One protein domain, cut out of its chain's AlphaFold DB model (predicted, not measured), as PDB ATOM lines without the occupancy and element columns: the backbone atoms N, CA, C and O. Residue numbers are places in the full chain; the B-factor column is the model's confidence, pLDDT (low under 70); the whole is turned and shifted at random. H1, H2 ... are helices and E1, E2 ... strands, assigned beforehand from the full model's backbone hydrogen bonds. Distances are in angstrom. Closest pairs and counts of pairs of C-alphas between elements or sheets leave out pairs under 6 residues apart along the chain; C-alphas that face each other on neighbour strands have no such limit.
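Overview. This is residues 2 to 138 and 189 to 212 of the 212 residues of an uncharacterized protein of Candidatus Korarchaeota archaeon (UniProt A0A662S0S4). A twisted sheet of five strands forms the core, with the long helix H1 and the helix H6 packed on one face and H3 and H4 on the other. H1 runs past the sheet, making its contact with residues 12 to 28, while H2 covers the strands E1 and E2 and pairs with H3 in a helical hairpin. The printed part has 161 residues with six named helices and six named strands, along the chain H1 E1 H2 H3 E2 E3 E4 H4 E5 E6 H5 H6; the mixed sheet has the order E1, E2, E3, E5, E6, and the class is mixed, helices and strands. The whole is compact, with a radius of gyration of the C-alphas of 16.3 A and spans of 50 by 34 by 30 A.

Along the chain. The sheet holds E1, residues 33 to 36, E2, 68 to 72, E3, 77 to 85 and 25.0 A long, E5, 115 to 121 and 19.9 A long, and E6, 126 to 131. E4, residues 95 to 98, pairs with no named strand. H1, residues 2 to 29, is 40.7 A long and starts with C-alpha 2 at (-4.369, -26.438, 26.306). H2 is residues 45 to 53, H3 57 to 62, H4 99 to 109 and H5 189 to 192. H6, residues 198 to 210, is 19.1 A long and ends with C-alpha 210 at (15.512, 21.268, 17.364).

Arrangement. E3 and E5 are parallel, with N 82 and O 116 2.8 A apart. The other neighbours are antiparallel: E1 and E2 have N 33 and O 71 at 2.8 A, the hairpin E2 and E3 has N 72 and O 77 at 2.8 A, and the hairpin E5 and E6 has N 119 and O 128 at 2.9 A. H1 and H6 are on the same face; the closest C-alphas of H1 and E3 are those of His 16 and Thr 85, 5.8 A, and of H6 and E6 those of Gly 129 and Trp 198, 4.0 A. On the opposite face, H3 lies over E3 at a height over the sheet of 8.6 A, and H4 runs along E5 at 20 degrees on the local plane. H2 and H3 touch at Leu 51 and Ala 59, C-alphas 5.2 A apart, with a shallow tilt of 22 degrees, opposite ways. H5 only grazes the sheet with residue 192. In H1, H2, H3, H4 and H6 every O i to N i+4 pair is within hydrogen-bond range; H5 is too short for one.

Size, cuts and confidence. The C-alphas of Arg 2 and Val 212, the two farthest apart, are 55.7 A apart. Residues 139 to 188 are not printed, with C-alphas 138 and 189 10.8 A apart across the cut. Of the links that are printed whole, none is long. The mean pLDDT of the printed part is 89.4; residues 2 to 14 and 89 to 92 are under 70.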
ATOM      1  N   ARG A   2      -4.695 -27.286  25.127       47.97
ATOM      2  CA  ARG A   2      -4.369 -26.438  26.306       47.97
ATOM      3  C   ARG A   2      -2.896 -26.006  26.332       47.97
ATOM      4  O   ARG A   2      -2.629 -24.823  26.463       47.97
ATOM      5  N   GLU A   3      -1.977 -26.932  26.065       47.28
ATOM      6  CA  GLU A   3      -0.529 -26.647  26.018       47.28
ATOM      7  C   GLU A   3      -0.146 -25.624  24.932       47.28
ATOM      8  O   GLU A   3       0.731 -24.794  25.144       47.28
ATOM      9  N   ASP A   4      -0.849 -25.619  23.794       54.78
ATOM     10  CA  ASP A   4      -0.623 -24.637  22.724       54.78
ATOM     11  C   ASP A   4      -1.094 -23.229  23.116       54.78
ATOM     12  O   ASP A   4      -0.487 -22.244  22.711       54.78
ATOM     13  N   ILE A   5      -2.165 -23.121  23.912       53.28
ATOM     14  CA  ILE A   5      -2.686 -21.834  24.392       53.28
ATOM     15  C   ILE A   5      -1.736 -21.244  25.431       53.28
ATOM     16  O   ILE A   5      -1.382 -20.075  25.316       53.28
ATOM     17  N   ASP A   6      -1.271 -22.048  26.389       51.50
ATOM     18  CA  ASP A   6      -0.336 -21.582  27.418       51.50
ATOM     19  C   ASP A   6       1.003 -21.149  26.801       51.50
ATOM     20  O   ASP A   6       1.567 -20.125  27.193       51.50
ATOM     21  N   ARG A   7       1.478 -21.856  25.763       52.62
ATOM     22  CA  ARG A   7       2.682 -21.463  25.021       52.62
ATOM     23  C   ARG A   7       2.496 -20.152  24.253       52.62
ATOM     24  O   ARG A   7       3.344 -19.277  24.361       52.62
ATOM     25  N   ILE A   8       1.376 -19.987  23.542       55.00
ATOM     26  CA  ILE A   8       1.048 -18.754  22.802       55.00
ATOM     27  C   ILE A   8       0.904 -17.556  23.751       55.00
ATOM     28  O   ILE A   8       1.391 -16.471  23.446       55.00
ATOM     29  N   LEU A   9       0.264 -17.742  24.909       55.75
ATOM     30  CA  LEU A   9       0.133 -16.691  25.919       55.75
ATOM     31  C   LEU A   9       1.497 -16.308  26.504       55.75
ATOM     32  O   LEU A   9       1.790 -15.123  26.627       55.75
ATOM     33  N   THR A  10       2.352 -17.289  26.798       59.12
ATOM     34  CA  THR A  10       3.703 -17.041  27.328       59.12
ATOM     35  C   THR A  10       4.598 -16.338  26.302       59.12
ATOM     36  O   THR A  10       5.253 -15.353  26.633       59.12
ATOM     37  N   GLU A  11       4.590 -16.789  25.042       58.78
ATOM     38  CA  GLU A  11       5.336 -16.163  23.940       58.78
ATOM     39  C   GLU A  11       4.824 -14.739  23.645       58.78
ATOM     40  O   GLU A  11       5.620 -13.827  23.426       58.78
ATOM     41  N   GLY A  12       3.505 -14.517  23.700       58.91
ATOM     42  CA  GLY A  12       2.888 -13.204  23.497       58.91
ATOM     43  C   GLY A  12       3.205 -12.196  24.605       58.91
ATOM     44  O   GLY A  12       3.484 -11.033  24.306       58.91
ATOM     45  N   VAL A  13       3.210 -12.632  25.873       63.50
ATOM     46  CA  VAL A  13       3.628 -11.798  27.017       63.50
ATOM     47  C   VAL A  13       5.114 -11.463  26.919       63.50
ATOM     48  O   VAL A  13       5.476 -10.292  27.026       63.50
ATOM     49  N   ALA A  14       5.963 -12.452  26.618       65.50
ATOM     50  CA  ALA A  14       7.391 -12.221  26.419       65.50
ATOM     51  C   ALA A  14       7.659 -11.222  25.277       65.50
ATOM     52  O   ALA A  14       8.503 -10.341  25.418       65.50
ATOM     53  N   GLY A  15       6.903 -11.304  24.175       83.44
ATOM     54  CA  GLY A  15       7.003 -10.358  23.063       83.44
ATOM     55  C   GLY A  15       6.589  -8.930  23.433       83.44
ATOM     56  O   GLY A  15       7.223  -7.975  22.989       83.44
ATOM     57  N   HIS A  16       5.558  -8.766  24.268       89.69
ATOM     58  CA  HIS A  16       5.129  -7.448  24.745       89.69
ATOM     59  C   HIS A  16       6.166  -6.799  25.668       89.69
ATOM     60  O   HIS A  16       6.528  -5.641  25.468       89.69
ATOM     61  N   GLU A  17       6.676  -7.540  26.651       91.44
ATOM     62  CA  GLU A  17       7.708  -7.041  27.567       91.44
ATOM     63  C   GLU A  17       9.028  -6.741  26.847       91.44
ATOM     64  O   GLU A  17       9.754  -5.823  27.231       91.44
ATOM     65  N   ASP A  18       9.360  -7.500  25.801       92.75
ATOM     66  CA  ASP A  18      10.510  -7.202  24.952       92.75
ATOM     67  C   ASP A  18      10.328  -5.899  24.171       92.75
ATOM     68  O   ASP A  18      11.196  -5.031  24.249       92.75
ATOM     69  N   LEU A  19       9.178  -5.705  23.514       94.44
ATOM     70  CA  LEU A  19       8.865  -4.451  22.821       94.44
ATOM     71  C   LEU A  19       8.968  -3.248  23.769       94.44
ATOM     72  O   LEU A  19       9.630  -2.265  23.442       94.44
ATOM     73  N   VAL A  20       8.361  -3.340  24.956       95.75
ATOM     74  CA  VAL A  20       8.424  -2.284  25.980       95.75
ATOM     75  C   VAL A  20       9.876  -1.953  26.328       95.75
ATOM     76  O   VAL A  20      10.268  -0.791  26.249       95.75
ATOM     77  N   ARG A  21      10.706  -2.964  26.623       95.81
ATOM     78  CA  ARG A  21      12.126  -2.760  26.946       95.81
ATOM     79  C   ARG A  21      12.908  -2.131  25.795       95.81
ATOM     80  O   ARG A  21      13.765  -1.285  26.052       95.81
ATOM     81  N   ARG A  22      12.644  -2.520  24.542       96.12
ATOM     82  CA  ARG A  22      13.311  -1.941  23.361       96.12
ATOM     83  C   ARG A  22      12.953  -0.469  23.178       96.12
ATOM     84  O   ARG A  22      13.853   0.341  22.970       96.12
ATOM     85  N   VAL A  23      11.675  -0.120  23.319       97.19
ATOM     86  CA  VAL A  23      11.197   1.268  23.222       97.19
ATOM     87  C   VAL A  23      11.783   2.121  24.346       97.19
ATOM     88  O   VAL A  23      12.347   3.175  24.073       97.19
ATOM     89  N   GLU A  24      11.746   1.655  25.595       97.38
ATOM     90  CA  GLU A  24      12.347   2.376  26.726       97.38
ATOM     91  C   GLU A  24      13.862   2.538  26.572       97.38
ATOM     92  O   GLU A  24      14.390   3.624  26.798       97.38
ATOM     93  N   SER A  25      14.565   1.491  26.131       97.44
ATOM     94  CA  SER A  25      16.008   1.561  25.874       97.44
ATOM     95  C   SER A  25      16.331   2.586  24.791       97.44
ATOM     96  O   SER A  25      17.233   3.400  24.972       97.44
ATOM     97  N   PHE A  26      15.565   2.592  23.696       97.69
ATOM     98  CA  PHE A  26      15.689   3.596  22.644       97.69
ATOM     99  C   PHE A  26      15.473   5.004  23.209       97.69
ATOM    100  O   PHE A  26      16.335   5.864  23.059       97.69
ATOM    101  N   LEU A  27      14.372   5.233  23.926       97.94
ATOM    102  CA  LEU A  27      14.059   6.522  24.546       97.94
ATOM    103  C   LEU A  27      15.182   6.994  25.483       97.94
ATOM    104  O   LEU A  27      15.636   8.134  25.378       97.94
ATOM    105  N   HIS A  28      15.706   6.115  26.335       97.50
ATOM    106  CA  HIS A  28      16.829   6.427  27.219       97.50
ATOM    107  C   HIS A  28      18.108   6.788  26.450       97.50
ATOM    108  O   HIS A  28      18.795   7.738  26.831       97.50
ATOM    109  N   CYS A  29      18.415   6.106  25.341       97.38
ATOM    110  CA  CYS A  29      19.550   6.458  24.478       97.38
ATOM    111  C   CYS A  29      19.444   7.876  23.894       97.38
ATOM    112  O   CYS A  29      20.471   8.497  23.626       97.38
ATOM    113  N   TYR A  30      18.227   8.403  23.738       96.75
ATOM    114  CA  TYR A  30      17.969   9.776  23.290       96.75
ATOM    115  C   TYR A  30      17.707  10.764  24.438       96.75
ATOM    116  O   TYR A  30      17.311  11.901  24.191       96.75
ATOM    117  N   GLY A  31      17.970  10.364  25.686       96.75
ATOM    118  CA  GLY A  31      17.914  11.239  26.858       96.75
ATOM    119  C   GLY A  31      16.522  11.434  27.455       96.75
ATOM    120  O   GLY A  31      16.362  12.266  28.348       96.75
ATOM    121  N   PHE A  32      15.516  10.685  27.001       97.50
ATOM    122  CA  PHE A  32      14.213  10.696  27.654       97.50
ATOM    123  C   PHE A  32      14.304  10.047  29.033       97.50
ATOM    124  O   PHE A  32      15.100   9.142  29.269       97.50
ATOM    125  N   LYS A  33      13.412  10.467  29.921       96.38
ATOM    126  CA  LYS A  33      13.029   9.730  31.120       96.38
ATOM    127  C   LYS A  33      11.712   9.016  30.826       96.38
ATOM    128  O   LYS A  33      10.787   9.658  30.321       96.38
ATOM    129  N   THR A  34      11.608   7.726  31.130       95.56
ATOM    130  CA  THR A  34      10.353   6.979  30.980       95.56
ATOM    131  C   THR A  34       9.774   6.593  32.332       95.56
ATOM    132  O   THR A  34      10.488   6.430  33.323       95.56
ATOM    133  N   ALA A  35       8.454   6.461  32.386       93.00
ATOM    134  CA  ALA A  35       7.774   5.859  33.520       93.00
ATOM    135  C   ALA A  35       6.492   5.170  33.084       93.00
ATOM    136  O   ALA A  35       5.859   5.568  32.111       93.00
ATOM    137  N   CYS A  36       6.102   4.167  33.861       89.88
ATOM    138  CA  CYS A  36       4.799   3.530  33.800       89.88
ATOM    139  C   CYS A  36       4.149   3.693  35.172       89.88
ATOM    140  O   CYS A  36       4.546   3.030  36.133       89.88
ATOM    141  N   ALA A  37       3.175   4.593  35.282       81.56
ATOM    142  CA  ALA A  37       2.329   4.653  36.461       81.56
ATOM    143  C   ALA A  37       1.072   3.829  36.168       81.56
ATOM    144  O   ALA A  37       0.231   4.224  35.385       81.56
ATOM    145  N   THR A  38       0.923   2.661  36.780       78.94
ATOM    146  CA  THR A  38      -0.377   1.977  36.843       78.94
ATOM    147  C   THR A  38      -1.343   2.723  37.772       78.94
ATOM    148  O   THR A  38      -0.924   3.542  38.592       78.94
ATOM    149  N   TYR A  39      -2.638   2.398  37.717       70.31
ATOM    150  CA  TYR A  39      -3.685   3.043  38.531       70.31
ATOM    151  C   TYR A  39      -3.470   2.967  40.059       70.31
ATOM    152  O   TYR A  39      -4.097   3.711  40.812       70.31
ATOM    153  N   HIS A  40      -2.595   2.074  40.526       73.81
ATOM    154  CA  HIS A  40      -2.235   1.910  41.936       73.81
ATOM    155  C   HIS A  40      -0.874   2.500  42.314       73.81
ATOM    156  O   HIS A  40      -0.499   2.470  43.485       73.81
ATOM    157  N   THR A  41      -0.122   3.023  41.351       78.25
ATOM    158  CA  THR A  41       1.244   3.502  41.568       78.25
ATOM    159  C   THR A  41       1.329   5.006  41.383       78.25
ATOM    160  O   THR A  41       0.713   5.574  40.485       78.25
ATOM    161  N   ILE A  42       2.118   5.651  42.234       82.12
ATOM    162  CA  ILE A  42       2.412   7.079  42.131       82.12
ATOM    163  C   ILE A  42       3.525   7.264  41.096       82.12
ATOM    164  O   ILE A  42       4.486   6.495  41.083       82.12
ATOM    165  N   MET A  43       3.403   8.291  40.252       87.50
ATOM    166  CA  MET A  43       4.453   8.687  39.310       87.50
ATOM    167  C   MET A  43       5.786   8.919  40.051       87.50
ATOM    168  O   MET A  43       5.775   9.608  41.079       87.50
ATOM    169  N   PRO A  44       6.929   8.407  39.554       89.88
ATOM    170  CA  PRO A  44       8.228   8.643  40.176       89.88
ATOM    171  C   PRO A  44       8.510  10.144  40.394       89.88
ATOM    172  O   PRO A  44       8.166  10.963  39.531       89.88
ATOM    173  N   PRO A  45       9.114  10.546  41.533       90.12
ATOM    174  CA  PRO A  45       9.333  11.960  41.843       90.12
ATOM    175  C   PRO A  45      10.135  12.714  40.779       90.12
ATOM    176  O   PRO A  45       9.796  13.844  40.447       90.12
ATOM    177  N   ASP A  46      11.163  12.095  40.205       92.88
ATOM    178  CA  ASP A  46      12.013  12.680  39.166       92.88
ATOM    179  C   ASP A  46      11.250  12.968  37.861       92.88
ATOM    180  O   ASP A  46      11.479  14.001  37.226       92.88
ATOM    181  N   ILE A  47      10.296  12.104  37.505       93.94
ATOM    182  CA  ILE A  47       9.387  12.286  36.369       93.94
ATOM    183  C   ILE A  47       8.366  13.382  36.672       93.94
ATOM    184  O   ILE A  47       8.144  14.268  35.849       93.94
ATOM    185  N   SER A  48       7.774  13.365  37.872       91.94
ATOM    186  CA  SER A  48       6.833  14.400  38.314       91.94
ATOM    187  C   SER A  48       7.471  15.792  38.278       91.94
ATOM    188  O   SER A  48       6.859  16.740  37.786       91.94
ATOM    189  N   GLU A  49       8.711  15.920  38.752       93.12
ATOM    190  CA  GLU A  49       9.462  17.175  38.709       93.12
ATOM    191  C   GLU A  49       9.811  17.599  37.277       93.12
ATOM    192  O   GLU A  49       9.653  18.775  36.946       93.12
ATOM    193  N   ALA A  50      10.198  16.667  36.397       94.31
ATOM    194  CA  ALA A  50      10.418  16.968  34.981       94.31
ATOM    195  C   ALA A  50       9.132  17.494  34.309       94.31
ATOM    196  O   ALA A  50       9.138  18.551  33.681       94.31
ATOM    197  N   LEU A  51       7.992  16.829  34.527       94.06
ATOM    198  CA  LEU A  51       6.690  17.262  34.008       94.06
ATOM    199  C   LEU A  51       6.253  18.630  34.554       94.06
ATOM    200  O   LEU A  51       5.611  19.400  33.836       94.06
ATOM    201  N   LYS A  52       6.572  18.959  35.813       94.12
ATOM    202  CA  LYS A  52       6.247  20.260  36.432       94.12
ATOM    203  C   LYS A  52       6.987  21.431  35.789       94.12
ATOM    204  O   LYS A  52       6.431  22.526  35.740       94.12
ATOM    205  N   ARG A  53       8.202  21.201  35.284       95.19
ATOM    206  CA  ARG A  53       9.031  22.216  34.611       95.19
ATOM    207  C   ARG A  53       8.582  22.509  33.183       95.19
ATOM    208  O   ARG A  53       8.904  23.566  32.649       95.19
ATOM    209  N   LEU A  54       7.825  21.595  32.578       93.94
ATOM    210  CA  LEU A  54       7.342  21.711  31.207       93.94
ATOM    211  C   LEU A  54       5.917  22.273  31.173       93.94
ATOM    212  O   LEU A  54       4.984  21.683  31.720       93.94
ATOM    213  N   TYR A  55       5.741  23.409  30.496       93.94
ATOM    214  CA  TYR A  55       4.454  24.099  30.328       93.94
ATOM    215  C   TYR A  55       3.822  23.804  28.961       93.94
ATOM    216  O   TYR A  55       3.412  24.713  28.246       93.94
ATOM    217  N   ILE A  56       3.760  22.524  28.592       93.69
ATOM    218  CA  ILE A  56       3.103  22.056  27.362       93.69
ATOM    219  C   ILE A  56       1.860  21.220  27.703       93.69
ATOM    220  O   ILE A  56       1.847  20.594  28.771       93.69
ATOM    221  N   PRO A  57       0.827  21.176  26.838       94.00
ATOM    222  CA  PRO A  57      -0.458  20.545  27.160       94.00
ATOM    223  C   PRO A  57      -0.325  19.097  27.635       94.00
ATOM    224  O   PRO A  57      -0.830  18.747  28.703       94.00
ATOM    225  N   THR A  58       0.461  18.292  26.914       94.19
ATOM    226  CA  THR A  58       0.740  16.901  27.291       94.19
ATOM    227  C   THR A  58       1.353  16.800  28.698       94.19
ATOM    228  O   THR A  58       0.885  16.026  29.529       94.19
ATOM    229  N   ALA A  59       2.352  17.625  29.029       93.69
ATOM    230  CA  ALA A  59       2.986  17.584  30.347       93.69
ATOM    231  C   ALA A  59       2.024  17.984  31.475       93.69
ATOM    232  O   ALA A  59       2.064  17.396  32.553       93.69
ATOM    233  N   ILE A  60       1.147  18.964  31.239       91.62
ATOM    234  CA  ILE A  60       0.130  19.394  32.208       91.62
ATOM    235  C   ILE A  60      -0.870  18.262  32.469       91.62
ATOM    236  O   ILE A  60      -1.207  18.010  33.627       91.62
ATOM    237  N   TYR A  61      -1.299  17.567  31.413       91.75
ATOM    238  CA  TYR A  61      -2.236  16.448  31.494       91.75
ATOM    239  C   TYR A  61      -1.668  15.262  32.299       91.75
ATOM    240  O   TYR A  61      -2.347  14.727  33.178       91.75
ATOM    241  N   LEU A  62      -0.399  14.901  32.074       89.75
ATOM    242  CA  LEU A  62       0.201  13.669  32.608       89.75
ATOM    243  C   LEU A  62       0.662  13.722  34.065       89.75
ATOM    244  O   LEU A  62       0.896  12.677  34.668       89.75
ATOM    245  N   ARG A  63       0.761  14.906  34.681       84.81
ATOM    246  CA  ARG A  63       1.260  15.075  36.068       84.81
ATOM    247  C   ARG A  63       0.523  14.239  37.118       84.81
ATOM    248  O   ARG A  63       1.060  14.027  38.206       84.81
ATOM    249  N   HIS A  64      -0.699  13.810  36.818       74.19
ATOM    250  CA  HIS A  64      -1.598  13.137  37.754       74.19
ATOM    251  C   HIS A  64      -2.221  11.861  37.176       74.19
ATOM    252  O   HIS A  64      -3.235  11.393  37.696       74.19
ATOM    253  N   ARG A  65      -1.665  11.330  36.083       79.00
ATOM    254  CA  ARG A  65      -2.249  10.207  35.347       79.00
ATOM    255  C   ARG A  65      -1.379   8.964  35.396       79.00
ATOM    256  O   ARG A  65      -0.193   9.011  35.719       79.00
ATOM    257  N   ALA A  66      -2.057   7.854  35.165       72.00
ATOM    258  CA  ALA A  66      -1.521   6.521  35.257       72.00
ATOM    259  C   ALA A  66      -1.361   5.983  33.841       72.00
ATOM    260  O   ALA A  66      -2.275   5.337  33.343       72.00
ATOM    261  N   ASP A  67      -0.216   6.263  33.222       82.50
ATOM    262  CA  ASP A  67       0.072   5.876  31.845       82.50
ATOM    263  C   ASP A  67       1.569   5.580  31.673       82.50
ATOM    264  O   ASP A  67       2.395   5.876  32.551       82.50
ATOM    265  N   ARG A  68       1.928   4.975  30.534       93.75
ATOM    266  CA  ARG A  68       3.320   4.912  30.077       93.75
ATOM    267  C   ARG A  68       3.660   6.210  29.373       93.75
ATOM    268  O   ARG A  68       3.004   6.580  28.404       93.75
ATOM    269  N   ILE A  69       4.692   6.887  29.851       95.62
ATOM    270  CA  ILE A  69       5.054   8.218  29.372       95.62
ATOM    271  C   ILE A  69       6.547   8.313  29.079       95.62
ATOM    272  O   ILE A  69       7.362   7.603  29.673       95.62
ATOM    273  N   ALA A  70       6.891   9.219  28.173       97.19
ATOM    274  CA  ALA A  70       8.254   9.614  27.861       97.19
ATOM    275  C   ALA A  70       8.388  11.131  28.022       97.19
ATOM    276  O   ALA A  70       7.537  11.889  27.554       97.19
ATOM    277  N   VAL A  71       9.449  11.574  28.697       97.19
ATOM    278  CA  VAL A  71       9.700  12.985  29.017       97.19
ATOM    279  C   VAL A  71      11.125  13.360  28.625       97.19
ATOM    280  O   VAL A  71      12.080  12.830  29.187       97.19
ATOM    281  N   LEU A  72      11.274  14.316  27.713       97.25
ATOM    282  CA  LEU A  72      12.529  15.003  27.417       97.25
ATOM    283  C   LEU A  72      12.365  16.486  27.767       97.25
ATOM    284  O   LEU A  72      11.418  17.125  27.309       97.25
ATOM    285  N   GLU A  73      13.248  17.019  28.616       95.31
ATOM    286  CA  GLU A  73      13.167  18.415  29.082       95.31
ATOM    287  C   GLU A  73      13.726  19.410  28.048       95.31
ATOM    288  O   GLU A  73      13.192  20.511  27.926       95.31
ATOM    289  N   ASP A  74      14.758  19.021  27.289       94.31
ATOM    290  CA  ASP A  74      15.429  19.876  26.303       94.31
ATOM    291  C   ASP A  74      15.977  19.057  25.103       94.31
ATOM    292  O   ASP A  74      16.853  18.208  25.296       94.31
ATOM    293  N   PRO A  75      15.477  19.265  23.868       94.38
ATOM    294  CA  PRO A  75      14.302  20.076  23.558       94.38
ATOM    295  C   PRO A  75      13.029  19.450  24.161       94.38
ATOM    296  O   PRO A  75      12.925  18.221  24.234       94.38
ATOM    297  N   PRO A  76      12.038  20.258  24.578       94.94
ATOM    298  CA  PRO A  76      10.878  19.750  25.294       94.94
ATOM    299  C   PRO A  76      10.006  18.860  24.399       94.94
ATOM    300  O   PRO A  76       9.410  19.318  23.417       94.94
ATOM    301  N   LEU A  77       9.889  17.587  24.773       96.62
ATOM    302  CA  LEU A  77       9.005  16.617  24.135       96.62
ATOM    303  C   LEU A  77       8.450  15.655  25.186       96.62
ATOM    304  O   LEU A  77       9.197  14.970  25.881       96.62
ATOM    305  N   VAL A  78       7.124  15.610  25.292       97.19
ATOM    306  CA  VAL A  78       6.407  14.719  26.207       97.19
ATOM    307  C   VAL A  78       5.299  14.020  25.440       97.19
ATOM    308  O   VAL A  78       4.610  14.669  24.653       97.19
ATOM    309  N   PHE A  79       5.139  12.720  25.669       97.56
ATOM    310  CA  PHE A  79       4.051  11.922  25.108       97.56
ATOM    311  C   PHE A  79       3.740  10.692  25.965       97.56
ATOM    312  O   PHE A  79       4.608  10.164  26.662       97.56
ATOM    313  N   GLU A  80       2.491  10.244  25.888       96.75
ATOM    314  CA  GLU A  80       2.071   8.893  26.260       96.75
ATOM    315  C   GLU A  80       2.486   7.911  25.170       96.75
ATOM    316  O   GLU A  80       2.603   8.283  23.998       96.75
ATOM    317  N   TRP A  81       2.671   6.645  25.518       97.19
ATOM    318  CA  TRP A  81       2.841   5.617  24.505       97.19
ATOM    319  C   TRP A  81       2.203   4.287  24.889       97.19
ATOM    320  O   TRP A  81       2.197   3.867  26.045       97.19
ATOM    321  N   GLU A  82       1.679   3.603  23.880       96.31
ATOM    322  CA  GLU A  82       0.951   2.350  24.015       96.31
ATOM    323  C   GLU A  82       1.627   1.247  23.219       96.31
ATOM    324  O   GLU A  82       1.728   1.323  21.996       96.31
ATOM    325  N   ALA A  83       2.050   0.189  23.910       95.44
ATOM    326  CA  ALA A  83       2.627  -0.988  23.279       95.44
ATOM    327  C   ALA A  83       1.546  -2.012  22.940       95.44
ATOM    328  O   ALA A  83       0.770  -2.437  23.798       95.44
ATOM    329  N   LYS A  84       1.519  -2.464  21.689       93.69
ATOM    330  CA  LYS A  84       0.634  -3.530  21.218       93.69
ATOM    331  C   LYS A  84       1.462  -4.587  20.497       93.69
ATOM    332  O   LYS A  84       2.393  -4.274  19.766       93.69
ATOM    333  N   THR A  85       1.133  -5.855  20.696       92.06
ATOM    334  CA  THR A  85       1.821  -6.956  20.017       92.06
ATOM    335  C   THR A  85       0.826  -7.884  19.347       92.06
ATOM    336  O   THR A  85      -0.323  -8.017  19.776       92.06
ATOM    337  N   ALA A  86       1.240  -8.534  18.261       87.44
ATOM    338  CA  ALA A  86       0.457  -9.626  17.702       87.44
ATOM    339  C   ALA A  86       0.535 -10.836  18.649       87.44
ATOM    340  O   ALA A  86       1.577 -11.468  18.789       87.44
ATOM    341  N   PHE A  87      -0.582 -11.180  19.293       74.12
ATOM    342  CA  PHE A  87      -0.626 -12.280  20.268       74.12
ATOM    343  C   PHE A  87      -0.774 -13.671  19.646       74.12
ATOM    344  O   PHE A  87      -0.640 -14.677  20.332       74.12
ATOM    345  N   ARG A  88      -1.115 -13.766  18.360       71.88
ATOM    346  CA  ARG A  88      -1.273 -15.050  17.667       71.88
ATOM    347  C   ARG A  88      -1.083 -14.882  16.170       71.88
ATOM    348  O   ARG A  88      -1.427 -13.844  15.608       71.88
ATOM    349  N   LYS A  89      -0.638 -15.955  15.517       65.25
ATOM    350  CA  LYS A  89      -0.607 -16.061  14.056       65.25
ATOM    351  C   LYS A  89      -2.040 -16.146  13.521       65.25
ATOM    352  O   LYS A  89      -2.601 -17.230  13.376       65.25
ATOM    353  N   ILE A  90      -2.659 -14.994  13.278       66.62
ATOM    354  CA  ILE A  90      -3.969 -14.900  12.624       66.62
ATOM    355  C   ILE A  90      -3.720 -14.907  11.116       66.62
ATOM    356  O   ILE A  90      -2.819 -14.198  10.665       66.62
ATOM    357  N   PRO A  91      -4.496 -15.665  10.317       61.94
ATOM    358  CA  PRO A  91      -4.335 -15.690   8.862       61.94
ATOM    359  C   PRO A  91      -4.327 -14.293   8.225       61.94
ATOM    360  O   PRO A  91      -3.614 -14.059   7.256       61.94
ATOM    361  N   GLU A  92      -5.098 -13.376   8.806       69.81
ATOM    362  CA  GLU A  92      -5.353 -12.029   8.294       69.81
ATOM    363  C   GLU A  92      -4.255 -11.018   8.660       69.81
ATOM    364  O   GLU A  92      -4.142 -10.004   7.982       69.81
ATOM    365  N   ARG A  93      -3.407 -11.309   9.666       83.38
ATOM    366  CA  ARG A  93      -2.285 -10.449  10.118       83.38
ATOM    367  C   ARG A  93      -2.679  -9.009  10.478       83.38
ATOM    368  O   ARG A  93      -1.858  -8.099  10.438       83.38
ATOM    369  N   ASP A  94      -3.947  -8.797  10.801       91.56
ATOM    370  CA  ASP A  94      -4.456  -7.483  11.161       91.56
ATOM    371  C   ASP A  94      -4.042  -7.096  12.585       91.56
ATOM    372  O   ASP A  94      -3.798  -7.944  13.450       91.56
ATOM    373  N   MET A  95      -4.018  -5.793  12.838       93.00
ATOM    374  CA  MET A  95      -3.812  -5.225  14.162       93.00
ATOM    375  C   MET A  95      -5.165  -4.933  14.800       93.00
ATOM    376  O   MET A  95      -6.069  -4.381  14.166       93.00
ATOM    377  N   TYR A  96      -5.278  -5.286  16.076       92.62
ATOM    378  CA  TYR A  96      -6.479  -5.098  16.876       92.62
ATOM    379  C   TYR A  96      -6.160  -4.140  18.017       92.62
ATOM    380  O   TYR A  96      -5.216  -4.354  18.777       92.62
ATOM    381  N   LEU A  97      -6.946  -3.078  18.118       94.25
ATOM    382  CA  LEU A  97      -6.808  -2.029  19.118       94.25
ATOM    383  C   LEU A  97      -8.046  -2.012  19.994       94.25
ATOM    384  O   LEU A  97      -9.150  -1.991  19.463       94.25
ATOM    385  N   GLU A  98      -7.900  -1.956  21.311       94.12
ATOM    386  CA  GLU A  98      -9.038  -1.676  22.189       94.12
ATOM    387  C   GLU A  98      -9.651  -0.321  21.798       94.12
ATOM    388  O   GLU A  98      -8.974   0.710  21.791       94.12
ATOM    389  N   ALA A  99     -10.932  -0.318  21.421       95.31
ATOM    390  CA  ALA A  99     -11.535   0.848  20.778       95.31
ATOM    391  C   ALA A  99     -11.805   1.985  21.773       95.31
ATOM    392  O   ALA A  99     -11.730   3.152  21.405       95.31
ATOM    393  N   LEU A 100     -12.109   1.657  23.032       94.25
ATOM    394  CA  LEU A 100     -12.340   2.655  24.076       94.25
ATOM    395  C   LEU A 100     -11.064   3.441  24.433       94.25
ATOM    396  O   LEU A 100     -11.119   4.668  24.350       94.25
ATOM    397  N   PRO A 101      -9.924   2.797  24.767       94.69
ATOM    398  CA  PRO A 101      -8.652   3.499  24.945       94.69
ATOM    399  C   PRO A 101      -8.243   4.310  23.716       94.69
ATOM    400  O   PRO A 101      -7.849   5.463  23.853       94.69
ATOM    401  N   LEU A 102      -8.414   3.760  22.509       96.88
ATOM    402  CA  LEU A 102      -8.126   4.500  21.280       96.88
ATOM    403  C   LEU A 102      -8.948   5.792  21.191       96.88
ATOM    404  O   LEU A 102      -8.397   6.861  20.955       96.88
ATOM    405  N   VAL A 103     -10.259   5.717  21.429       97.25
ATOM    406  CA  VAL A 103     -11.139   6.894  21.425       97.25
ATOM    407  C   VAL A 103     -10.797   7.883  22.534       97.25
ATOM    408  O   VAL A 103     -10.868   9.089  22.309       97.25
ATOM    409  N   HIS A 104     -10.401   7.399  23.709       95.75
ATOM    410  CA  HIS A 104      -9.895   8.256  24.774       95.75
ATOM    411  C   HIS A 104      -8.675   9.052  24.297       95.75
ATOM    412  O   HIS A 104      -8.690  10.277  24.393       95.75
ATOM    413  N   HIS A 105      -7.683   8.402  23.688       96.62
ATOM    414  CA  HIS A 105      -6.508   9.100  23.168       96.62
ATOM    415  C   HIS A 105      -6.845  10.053  22.009       96.62
ATOM    416  O   HIS A 105      -6.276  11.138  21.945       96.62
ATOM    417  N   ILE A 106      -7.803   9.713  21.134       97.50
ATOM    418  CA  ILE A 106      -8.298  10.632  20.088       97.50
ATOM    419  C   ILE A 106      -8.927  11.874  20.722       97.50
ATOM    420  O   ILE A 106      -8.688  12.993  20.289       97.50
ATOM    421  N   CYS A 107      -9.727  11.699  21.773       96.56
ATOM    422  CA  CYS A 107     -10.312  12.819  22.502       96.56
ATOM    423  C   CYS A 107      -9.221  13.734  23.085       96.56
ATOM    424  O   CYS A 107      -9.306  14.956  22.973       96.56
ATOM    425  N   LEU A 108      -8.178  13.142  23.670       95.62
ATOM    426  CA  LEU A 108      -7.060  13.875  24.257       95.62
ATOM    427  C   LEU A 108      -6.166  14.559  23.213       95.62
ATOM    428  O   LEU A 108      -5.622  15.625  23.502       95.62
ATOM    429  N   SER A 109      -6.049  14.018  21.998       96.69
ATOM    430  CA  SER A 109      -5.251  14.651  20.941       96.69
ATOM    431  C   SER A 109      -5.832  15.999  20.495       96.69
ATOM    432  O   SER A 109      -5.070  16.910  20.175       96.69
ATOM    433  N   TYR A 110      -7.152  16.211  20.611       95.25
ATOM    434  CA  TYR A 110      -7.766  17.539  20.436       95.25
ATOM    435  C   TYR A 110      -7.308  18.574  21.479       95.25
ATOM    436  O   TYR A 110      -7.502  19.773  21.280       95.25
ATOM    437  N   LEU A 111      -6.709  18.128  22.586       95.12
ATOM    438  CA  LEU A 111      -6.093  18.966  23.616       95.12
ATOM    439  C   LEU A 111      -4.558  19.019  23.488       95.12
ATOM    440  O   LEU A 111      -3.890  19.425  24.437       95.12
ATOM    441  N   ASP A 112      -3.998  18.599  22.345       95.12
ATOM    442  CA  ASP A 112      -2.550  18.489  22.092       95.12
ATOM    443  C   ASP A 112      -1.830  17.585  23.116       95.12
ATOM    444  O   ASP A 112      -0.671  17.791  23.498       95.12
ATOM    445  N   VAL A 113      -2.538  16.561  23.602       96.00
ATOM    446  CA  VAL A 113      -1.932  15.450  24.338       96.00
ATOM    447  C   VAL A 113      -1.456  14.424  23.319       96.00
ATOM    448  O   VAL A 113      -2.252  13.826  22.594       96.00
ATOM    449  N   LYS A 114      -0.139  14.240  23.239       96.69
ATOM    450  CA  LYS A 114       0.476  13.312  22.291       96.69
ATOM    451  C   LYS A 114       0.476  11.900  22.851       96.69
ATOM    452  O   LYS A 114       0.973  11.682  23.954       96.69
ATOM    453  N   CYS A 115      -0.004  10.954  22.053       97.94
ATOM    454  CA  CYS A 115       0.083   9.528  22.339       97.94
ATOM    455  C   CYS A 115       0.632   8.788  21.110       97.94
ATOM    456  O   CYS A 115       0.132   8.974  19.997       97.94
ATOM    457  N   LEU A 116       1.684   7.991  21.311       98.50
ATOM    458  CA  LEU A 116       2.310   7.147  20.295       98.50
ATOM    459  C   LEU A 116       1.856   5.700  20.476       98.50
ATOM    460  O   LEU A 116       2.137   5.083  21.500       98.50
ATOM    461  N   TYR A 117       1.241   5.113  19.459       98.38
ATOM    462  CA  TYR A 117       1.042   3.670  19.426       98.38
ATOM    463  C   TYR A 117       2.263   3.013  18.793       98.38
ATOM    464  O   TYR A 117       2.650   3.360  17.678       98.38
ATOM    465  N   VAL A 118       2.848   2.048  19.498       98.06
ATOM    466  CA  VAL A 118       3.940   1.202  19.011       98.06
ATOM    467  C   VAL A 118       3.426  -0.223  18.870       98.06
ATOM    468  O   VAL A 118       2.784  -0.763  19.776       98.06
ATOM    469  N   TYR A 119       3.671  -0.836  17.718       96.62
ATOM    470  CA  TYR A 119       3.194  -2.176  17.418       96.62
ATOM    471  C   TYR A 119       4.313  -3.077  16.913       96.62
ATOM    472  O   TYR A 119       5.104  -2.676  16.060       96.62
ATOM    473  N   PHE A 120       4.334  -4.309  17.423       94.81
ATOM    474  CA  PHE A 120       5.228  -5.363  16.958       94.81
ATOM    475  C   PHE A 120       4.458  -6.632  16.593       94.81
ATOM    476  O   PHE A 120       3.718  -7.197  17.406       94.81
ATOM    477  N   ASP A 121       4.683  -7.119  15.378       92.19
ATOM    478  CA  ASP A 121       4.266  -8.443  14.939       92.19
ATOM    479  C   ASP A 121       5.480  -9.389  14.879       92.19
ATOM    480  O   ASP A 121       6.199  -9.400  13.872       92.19
ATOM    481  N   PRO A 122       5.701 -10.230  15.910       88.75
ATOM    482  CA  PRO A 122       6.826 -11.164  15.938       88.75
ATOM    483  C   PRO A 122       6.758 -12.246  14.853       88.75
ATOM    484  O   PRO A 122       7.759 -12.903  14.582       88.75
ATOM    485  N   PHE A 123       5.600 -12.472  14.222       86.12
ATOM    486  CA  PHE A 123       5.453 -13.504  13.191       86.12
ATOM    487  C   PHE A 123       5.898 -13.032  11.809       86.12
ATOM    488  O   PHE A 123       6.125 -13.866  10.929       86.12
ATOM    489  N   ASN A 124       5.977 -11.716  11.610       86.06
ATOM    490  CA  ASN A 124       6.356 -11.094  10.345       86.06
ATOM    491  C   ASN A 124       7.539 -10.130  10.488       86.06
ATOM    492  O   ASN A 124       7.889  -9.494   9.499       86.06
ATOM    493  N   ASP A 125       8.125 -10.040  11.685       89.00
ATOM    494  CA  ASP A 125       9.214  -9.116  12.017       89.00
ATOM    495  C   ASP A 125       8.883  -7.666  11.619       89.00
ATOM    496  O   ASP A 125       9.665  -6.964  10.984       89.00
ATOM    497  N   LEU A 126       7.649  -7.249  11.927       92.31
ATOM    498  CA  LEU A 126       7.133  -5.928  11.577       92.31
ATOM    499  C   LEU A 126       7.026  -5.069  12.833       92.31
ATOM    500  O   LEU A 126       6.218  -5.359  13.716       92.31
ATOM    501  N   GLU A 127       7.798  -3.989  12.870       95.75
ATOM    502  CA  GLU A 127       7.726  -2.951  13.894       95.75
ATOM    503  C   GLU A 127       7.297  -1.631  13.271       95.75
ATOM    504  O   GLU A 127       7.941  -1.116  12.362       95.75
ATOM    505  N   ILE A 128       6.199  -1.084  13.773       97.88
ATOM    506  CA  ILE A 128       5.578   0.129  13.241       97.88
ATOM    507  C   ILE A 128       5.063   1.004  14.377       97.88
ATOM    508  O   ILE A 128       4.896   0.549  15.513       97.88
ATOM    509  N   GLY A 129       4.772   2.260  14.068       98.12
ATOM    510  CA  GLY A 129       4.035   3.127  14.970       98.12
ATOM    511  C   GLY A 129       3.155   4.128  14.245       98.12
ATOM    512  O   GLY A 129       3.204   4.258  13.023       98.12
ATOM    513  N   PHE A 130       2.342   4.832  15.020       98.50
ATOM    514  CA  PHE A 130       1.582   5.992  14.565       98.50
ATOM    515  C   PHE A 130       1.230   6.887  15.753       98.50
ATOM    516  O   PHE A 130       1.016   6.409  16.872       98.50
ATOM    517  N   TRP A 131       1.161   8.192  15.508       98.31
ATOM    518  CA  TRP A 131       0.630   9.138  16.482       98.31
ATOM    519  C   TRP A 131      -0.896   9.144  16.420       98.31
ATOM    520  O   TRP A 131      -1.489   8.951  15.363       98.31
ATOM    521  N   VAL A 132      -1.565   9.361  17.549       97.62
ATOM    522  CA  VAL A 132      -3.039   9.330  17.593       97.62
ATOM    523  C   VAL A 132      -3.696  10.475  16.811       97.62
ATOM    524  O   VAL A 132      -4.841  10.347  16.387       97.62
ATOM    525  N   ASP A 133      -2.993  11.583  16.592       96.38
ATOM    526  CA  ASP A 133      -3.417  12.669  15.700       96.38
ATOM    527  C   ASP A 133      -3.205  12.353  14.204       96.38
ATOM    528  O   ASP A 133      -3.692  13.100  13.358       96.38
ATOM    529  N   ASP A 134      -2.559  11.230  13.876       97.44
ATOM    530  CA  ASP A 134      -2.321  10.730  12.516       97.44
ATOM    531  C   ASP A 134      -2.640   9.224  12.428       97.44
ATOM    532  O   ASP A 134      -1.771   8.356  12.309       97.44
ATOM    533  N   LEU A 135      -3.927   8.896  12.586       97.06
ATOM    534  CA  LEU A 135      -4.380   7.508  12.649       97.06
ATOM    535  C   LEU A 135      -4.239   6.783  11.305       97.06
ATOM    536  O   LEU A 135      -4.667   7.304  10.270       97.06
ATOM    537  N   PRO A 136      -3.816   5.505  11.313       97.38
ATOM    538  CA  PRO A 136      -3.969   4.659  10.145       97.38
ATOM    539  C   PRO A 136      -5.443   4.433   9.823       97.38
ATOM    540  O   PRO A 136      -6.331   4.532  10.678       97.38
ATOM    541  N   LYS A 137      -5.711   4.011   8.586       97.62
ATOM    542  CA  LYS A 137      -7.064   3.664   8.161       97.62
ATOM    543  C   LYS A 137      -7.622   2.489   8.970       97.62
ATOM    544  O   LYS A 137      -7.286   1.323   8.746       97.62
ATOM    545  N   ILE A 138      -8.569   2.795   9.853       97.75
ATOM    546  CA  ILE A 138      -9.332   1.789  10.591       97.75
ATOM    547  C   ILE A 138     -10.380   1.182   9.656       97.75
ATOM    548  O   ILE A 138     -11.225   1.871   9.087       97.75
ATOM    549  N   TYR A 189      -3.658  -5.420   7.672       92.94
ATOM    550  CA  TYR A 189      -2.227  -5.632   7.420       92.94
ATOM    551  C   TYR A 189      -1.661  -4.774   6.276       92.94
ATOM    552  O   TYR A 189      -0.589  -4.194   6.397       92.94
ATOM    553  N   LYS A 190      -2.417  -4.630   5.179       93.94
ATOM    554  CA  LYS A 190      -2.021  -3.803   4.024       93.94
ATOM    555  C   LYS A 190      -1.808  -2.318   4.349       93.94
ATOM    556  O   LYS A 190      -1.097  -1.653   3.609       93.94
ATOM    557  N   GLU A 191      -2.475  -1.818   5.387       95.88
ATOM    558  CA  GLU A 191      -2.317  -0.451   5.890       95.88
ATOM    559  C   GLU A 191      -1.130  -0.407   6.864       95.88
ATOM    560  O   GLU A 191      -0.327   0.513   6.805       95.88
ATOM    561  N   LEU A 192      -0.958  -1.443   7.699       94.19
ATOM    562  CA  LEU A 192       0.147  -1.534   8.665       94.19
ATOM    563  C   LEU A 192       1.522  -1.494   8.003       94.19
ATOM    564  O   LEU A 192       2.389  -0.770   8.465       94.19
ATOM    565  N   ILE A 193       1.722  -2.235   6.912       94.81
ATOM    566  CA  ILE A 193       3.020  -2.289   6.213       94.81
ATOM    567  C   ILE A 193       3.425  -0.965   5.547       94.81
ATOM    568  O   ILE A 193       4.523  -0.869   5.009       94.81
ATOM    569  N   GLN A 194       2.526   0.020   5.517       96.50
ATOM    570  CA  GLN A 194       2.799   1.360   4.998       96.50
ATOM    571  C   GLN A 194       3.193   2.335   6.107       96.50
ATOM    572  O   GLN A 194       3.622   3.447   5.808       96.50
ATOM    573  N   LEU A 195       3.017   1.943   7.370       97.94
ATOM    574  CA  LEU A 195       3.358   2.781   8.506       97.94
ATOM    575  C   LEU A 195       4.870   2.768   8.748       97.94
ATOM    576  O   LEU A 195       5.518   1.739   8.539       97.94
ATOM    577  N   PRO A 196       5.433   3.899   9.196       98.12
ATOM    578  CA  PRO A 196       6.846   3.987   9.515       98.12
ATOM    579  C   PRO A 196       7.174   3.194  10.778       98.12
ATOM    580  O   PRO A 196       6.303   2.869  11.599       98.12
ATOM    581  N   HIS A 197       8.463   2.940  10.969       98.31
ATOM    582  CA  HIS A 197       8.949   2.378  12.216       98.31
ATOM    583  C   HIS A 197       8.715   3.377  13.362       98.31
ATOM    584  O   HIS A 197       8.960   4.577  13.220       98.31
ATOM    585  N   TRP A 198       8.286   2.905  14.535       98.19
ATOM    586  CA  TRP A 198       7.961   3.788  15.667       98.19
ATOM    587  C   TRP A 198       9.148   4.667  16.106       98.19
ATOM    588  O   TRP A 198       8.962   5.805  16.530       98.19
ATOM    589  N   GLY A 199      10.377   4.161  15.974       98.06
ATOM    590  CA  GLY A 199      11.594   4.916  16.283       98.06
ATOM    591  C   GLY A 199      11.802   6.114  15.354       98.06
ATOM    592  O   GLY A 199      12.213   7.175  15.815       98.06
ATOM    593  N   GLU A 200      11.457   5.983  14.071       98.19
ATOM    594  CA  GLU A 200      11.570   7.071  13.089       98.19
ATOM    595  C   GLU A 200      10.620   8.220  13.439       98.19
ATOM    596  O   GLU A 200      11.028   9.379  13.424       98.19
ATOM    597  N   LEU A 201       9.396   7.899  13.870       98.38
ATOM    598  CA  LEU A 201       8.408   8.882  14.323       98.38
ATOM    599  C   LEU A 201       8.900   9.714  15.515       98.38
ATOM    600  O   LEU A 201       8.638  10.916  15.586       98.38
ATOM    601  N   ILE A 202       9.607   9.090  16.461       97.88
ATOM    602  CA  ILE A 202      10.187   9.792  17.614       97.88
ATOM    603  C   ILE A 202      11.314  10.722  17.151       97.88
ATOM    604  O   ILE A 202      11.358  11.884  17.561       97.88
ATOM    605  N   LEU A 203      12.210  10.234  16.286       97.50
ATOM    606  CA  LEU A 203      13.323  11.027  15.758       97.50
ATOM    607  C   LEU A 203      12.841  12.231  14.954       97.50
ATOM    608  O   LEU A 203      13.373  13.325  15.127       97.50
ATOM    609  N   GLU A 204      11.802  12.055  14.143       97.31
ATOM    610  CA  GLU A 204      11.198  13.142  13.381       97.31
ATOM    611  C   GLU A 204      10.654  14.242  14.307       97.31
ATOM    612  O   GLU A 204      10.887  15.430  14.076       97.31
ATOM    613  N   GLN A 205       9.972  13.879  15.402       96.19
ATOM    614  CA  GLN A 205       9.506  14.867  16.381       96.19
ATOM    615  C   GLN A 205      10.671  15.589  17.064       96.19
ATOM    616  O   GLN A 205      10.604  16.804  17.250       96.19
ATOM    617  N   LEU A 206      11.746  14.878  17.416       95.06
ATOM    618  CA  LEU A 206      12.941  15.498  17.993       95.06
ATOM    619  C   LEU A 206      13.583  16.497  17.031       95.06
ATOM    620  O   LEU A 206      13.938  17.600  17.441       95.06
ATOM    621  N   GLU A 207      13.721  16.134  15.758       95.69
ATOM    622  CA  GLU A 207      14.282  17.012  14.733       95.69
ATOM    623  C   GLU A 207      13.421  18.263  14.538       95.69
ATOM    624  O   GLU A 207      13.941  19.381  14.587       95.69
ATOM    625  N   ARG A 208      12.095  18.103  14.434       94.56
ATOM    626  CA  ARG A 208      11.152  19.232  14.368       94.56
ATOM    627  C   ARG A 208      11.317  20.188  15.550       94.56
ATOM    628  O   ARG A 208      11.218  21.391  15.358       94.56
ATOM    629  N   ARG A 209      11.587  19.680  16.757       91.56
ATOM    630  CA  ARG A 209      11.770  20.507  17.964       91.56
ATOM    631  C   ARG A 209      13.131  21.193  18.046       91.56
ATOM    632  O   ARG A 209      13.221  22.225  18.692       91.56
ATOM    633  N   ARG A 210      14.176  20.642  17.424       90.62
ATOM    634  CA  ARG A 210      15.512  21.268  17.364       90.62
ATOM    635  C   ARG A 210      15.593  22.408  16.349       90.62
ATOM    636  O   ARG A 210      16.473  23.253  16.465       90.62
ATOM    637  N   ASN A 211      14.708  22.396  15.355       86.88
ATOM    638  CA  ASN A 211      14.671  23.371  14.264       86.88
ATOM    639  C   ASN A 211      13.723  24.561  14.525       86.88
ATOM    640  O   ASN A 211      13.554  25.396  13.636       86.88
ATOM    641  N   VAL A 212      13.095  24.626  15.703       72.81
ATOM    642  CA  VAL A 212      12.208  25.714  16.163       72.81
ATOM    643  C   VAL A 212      12.917  26.503  17.251       72.81
ATOM    644  O   VAL A 212      12.867  27.750  17.181       72.81
TER     645      VAL A 212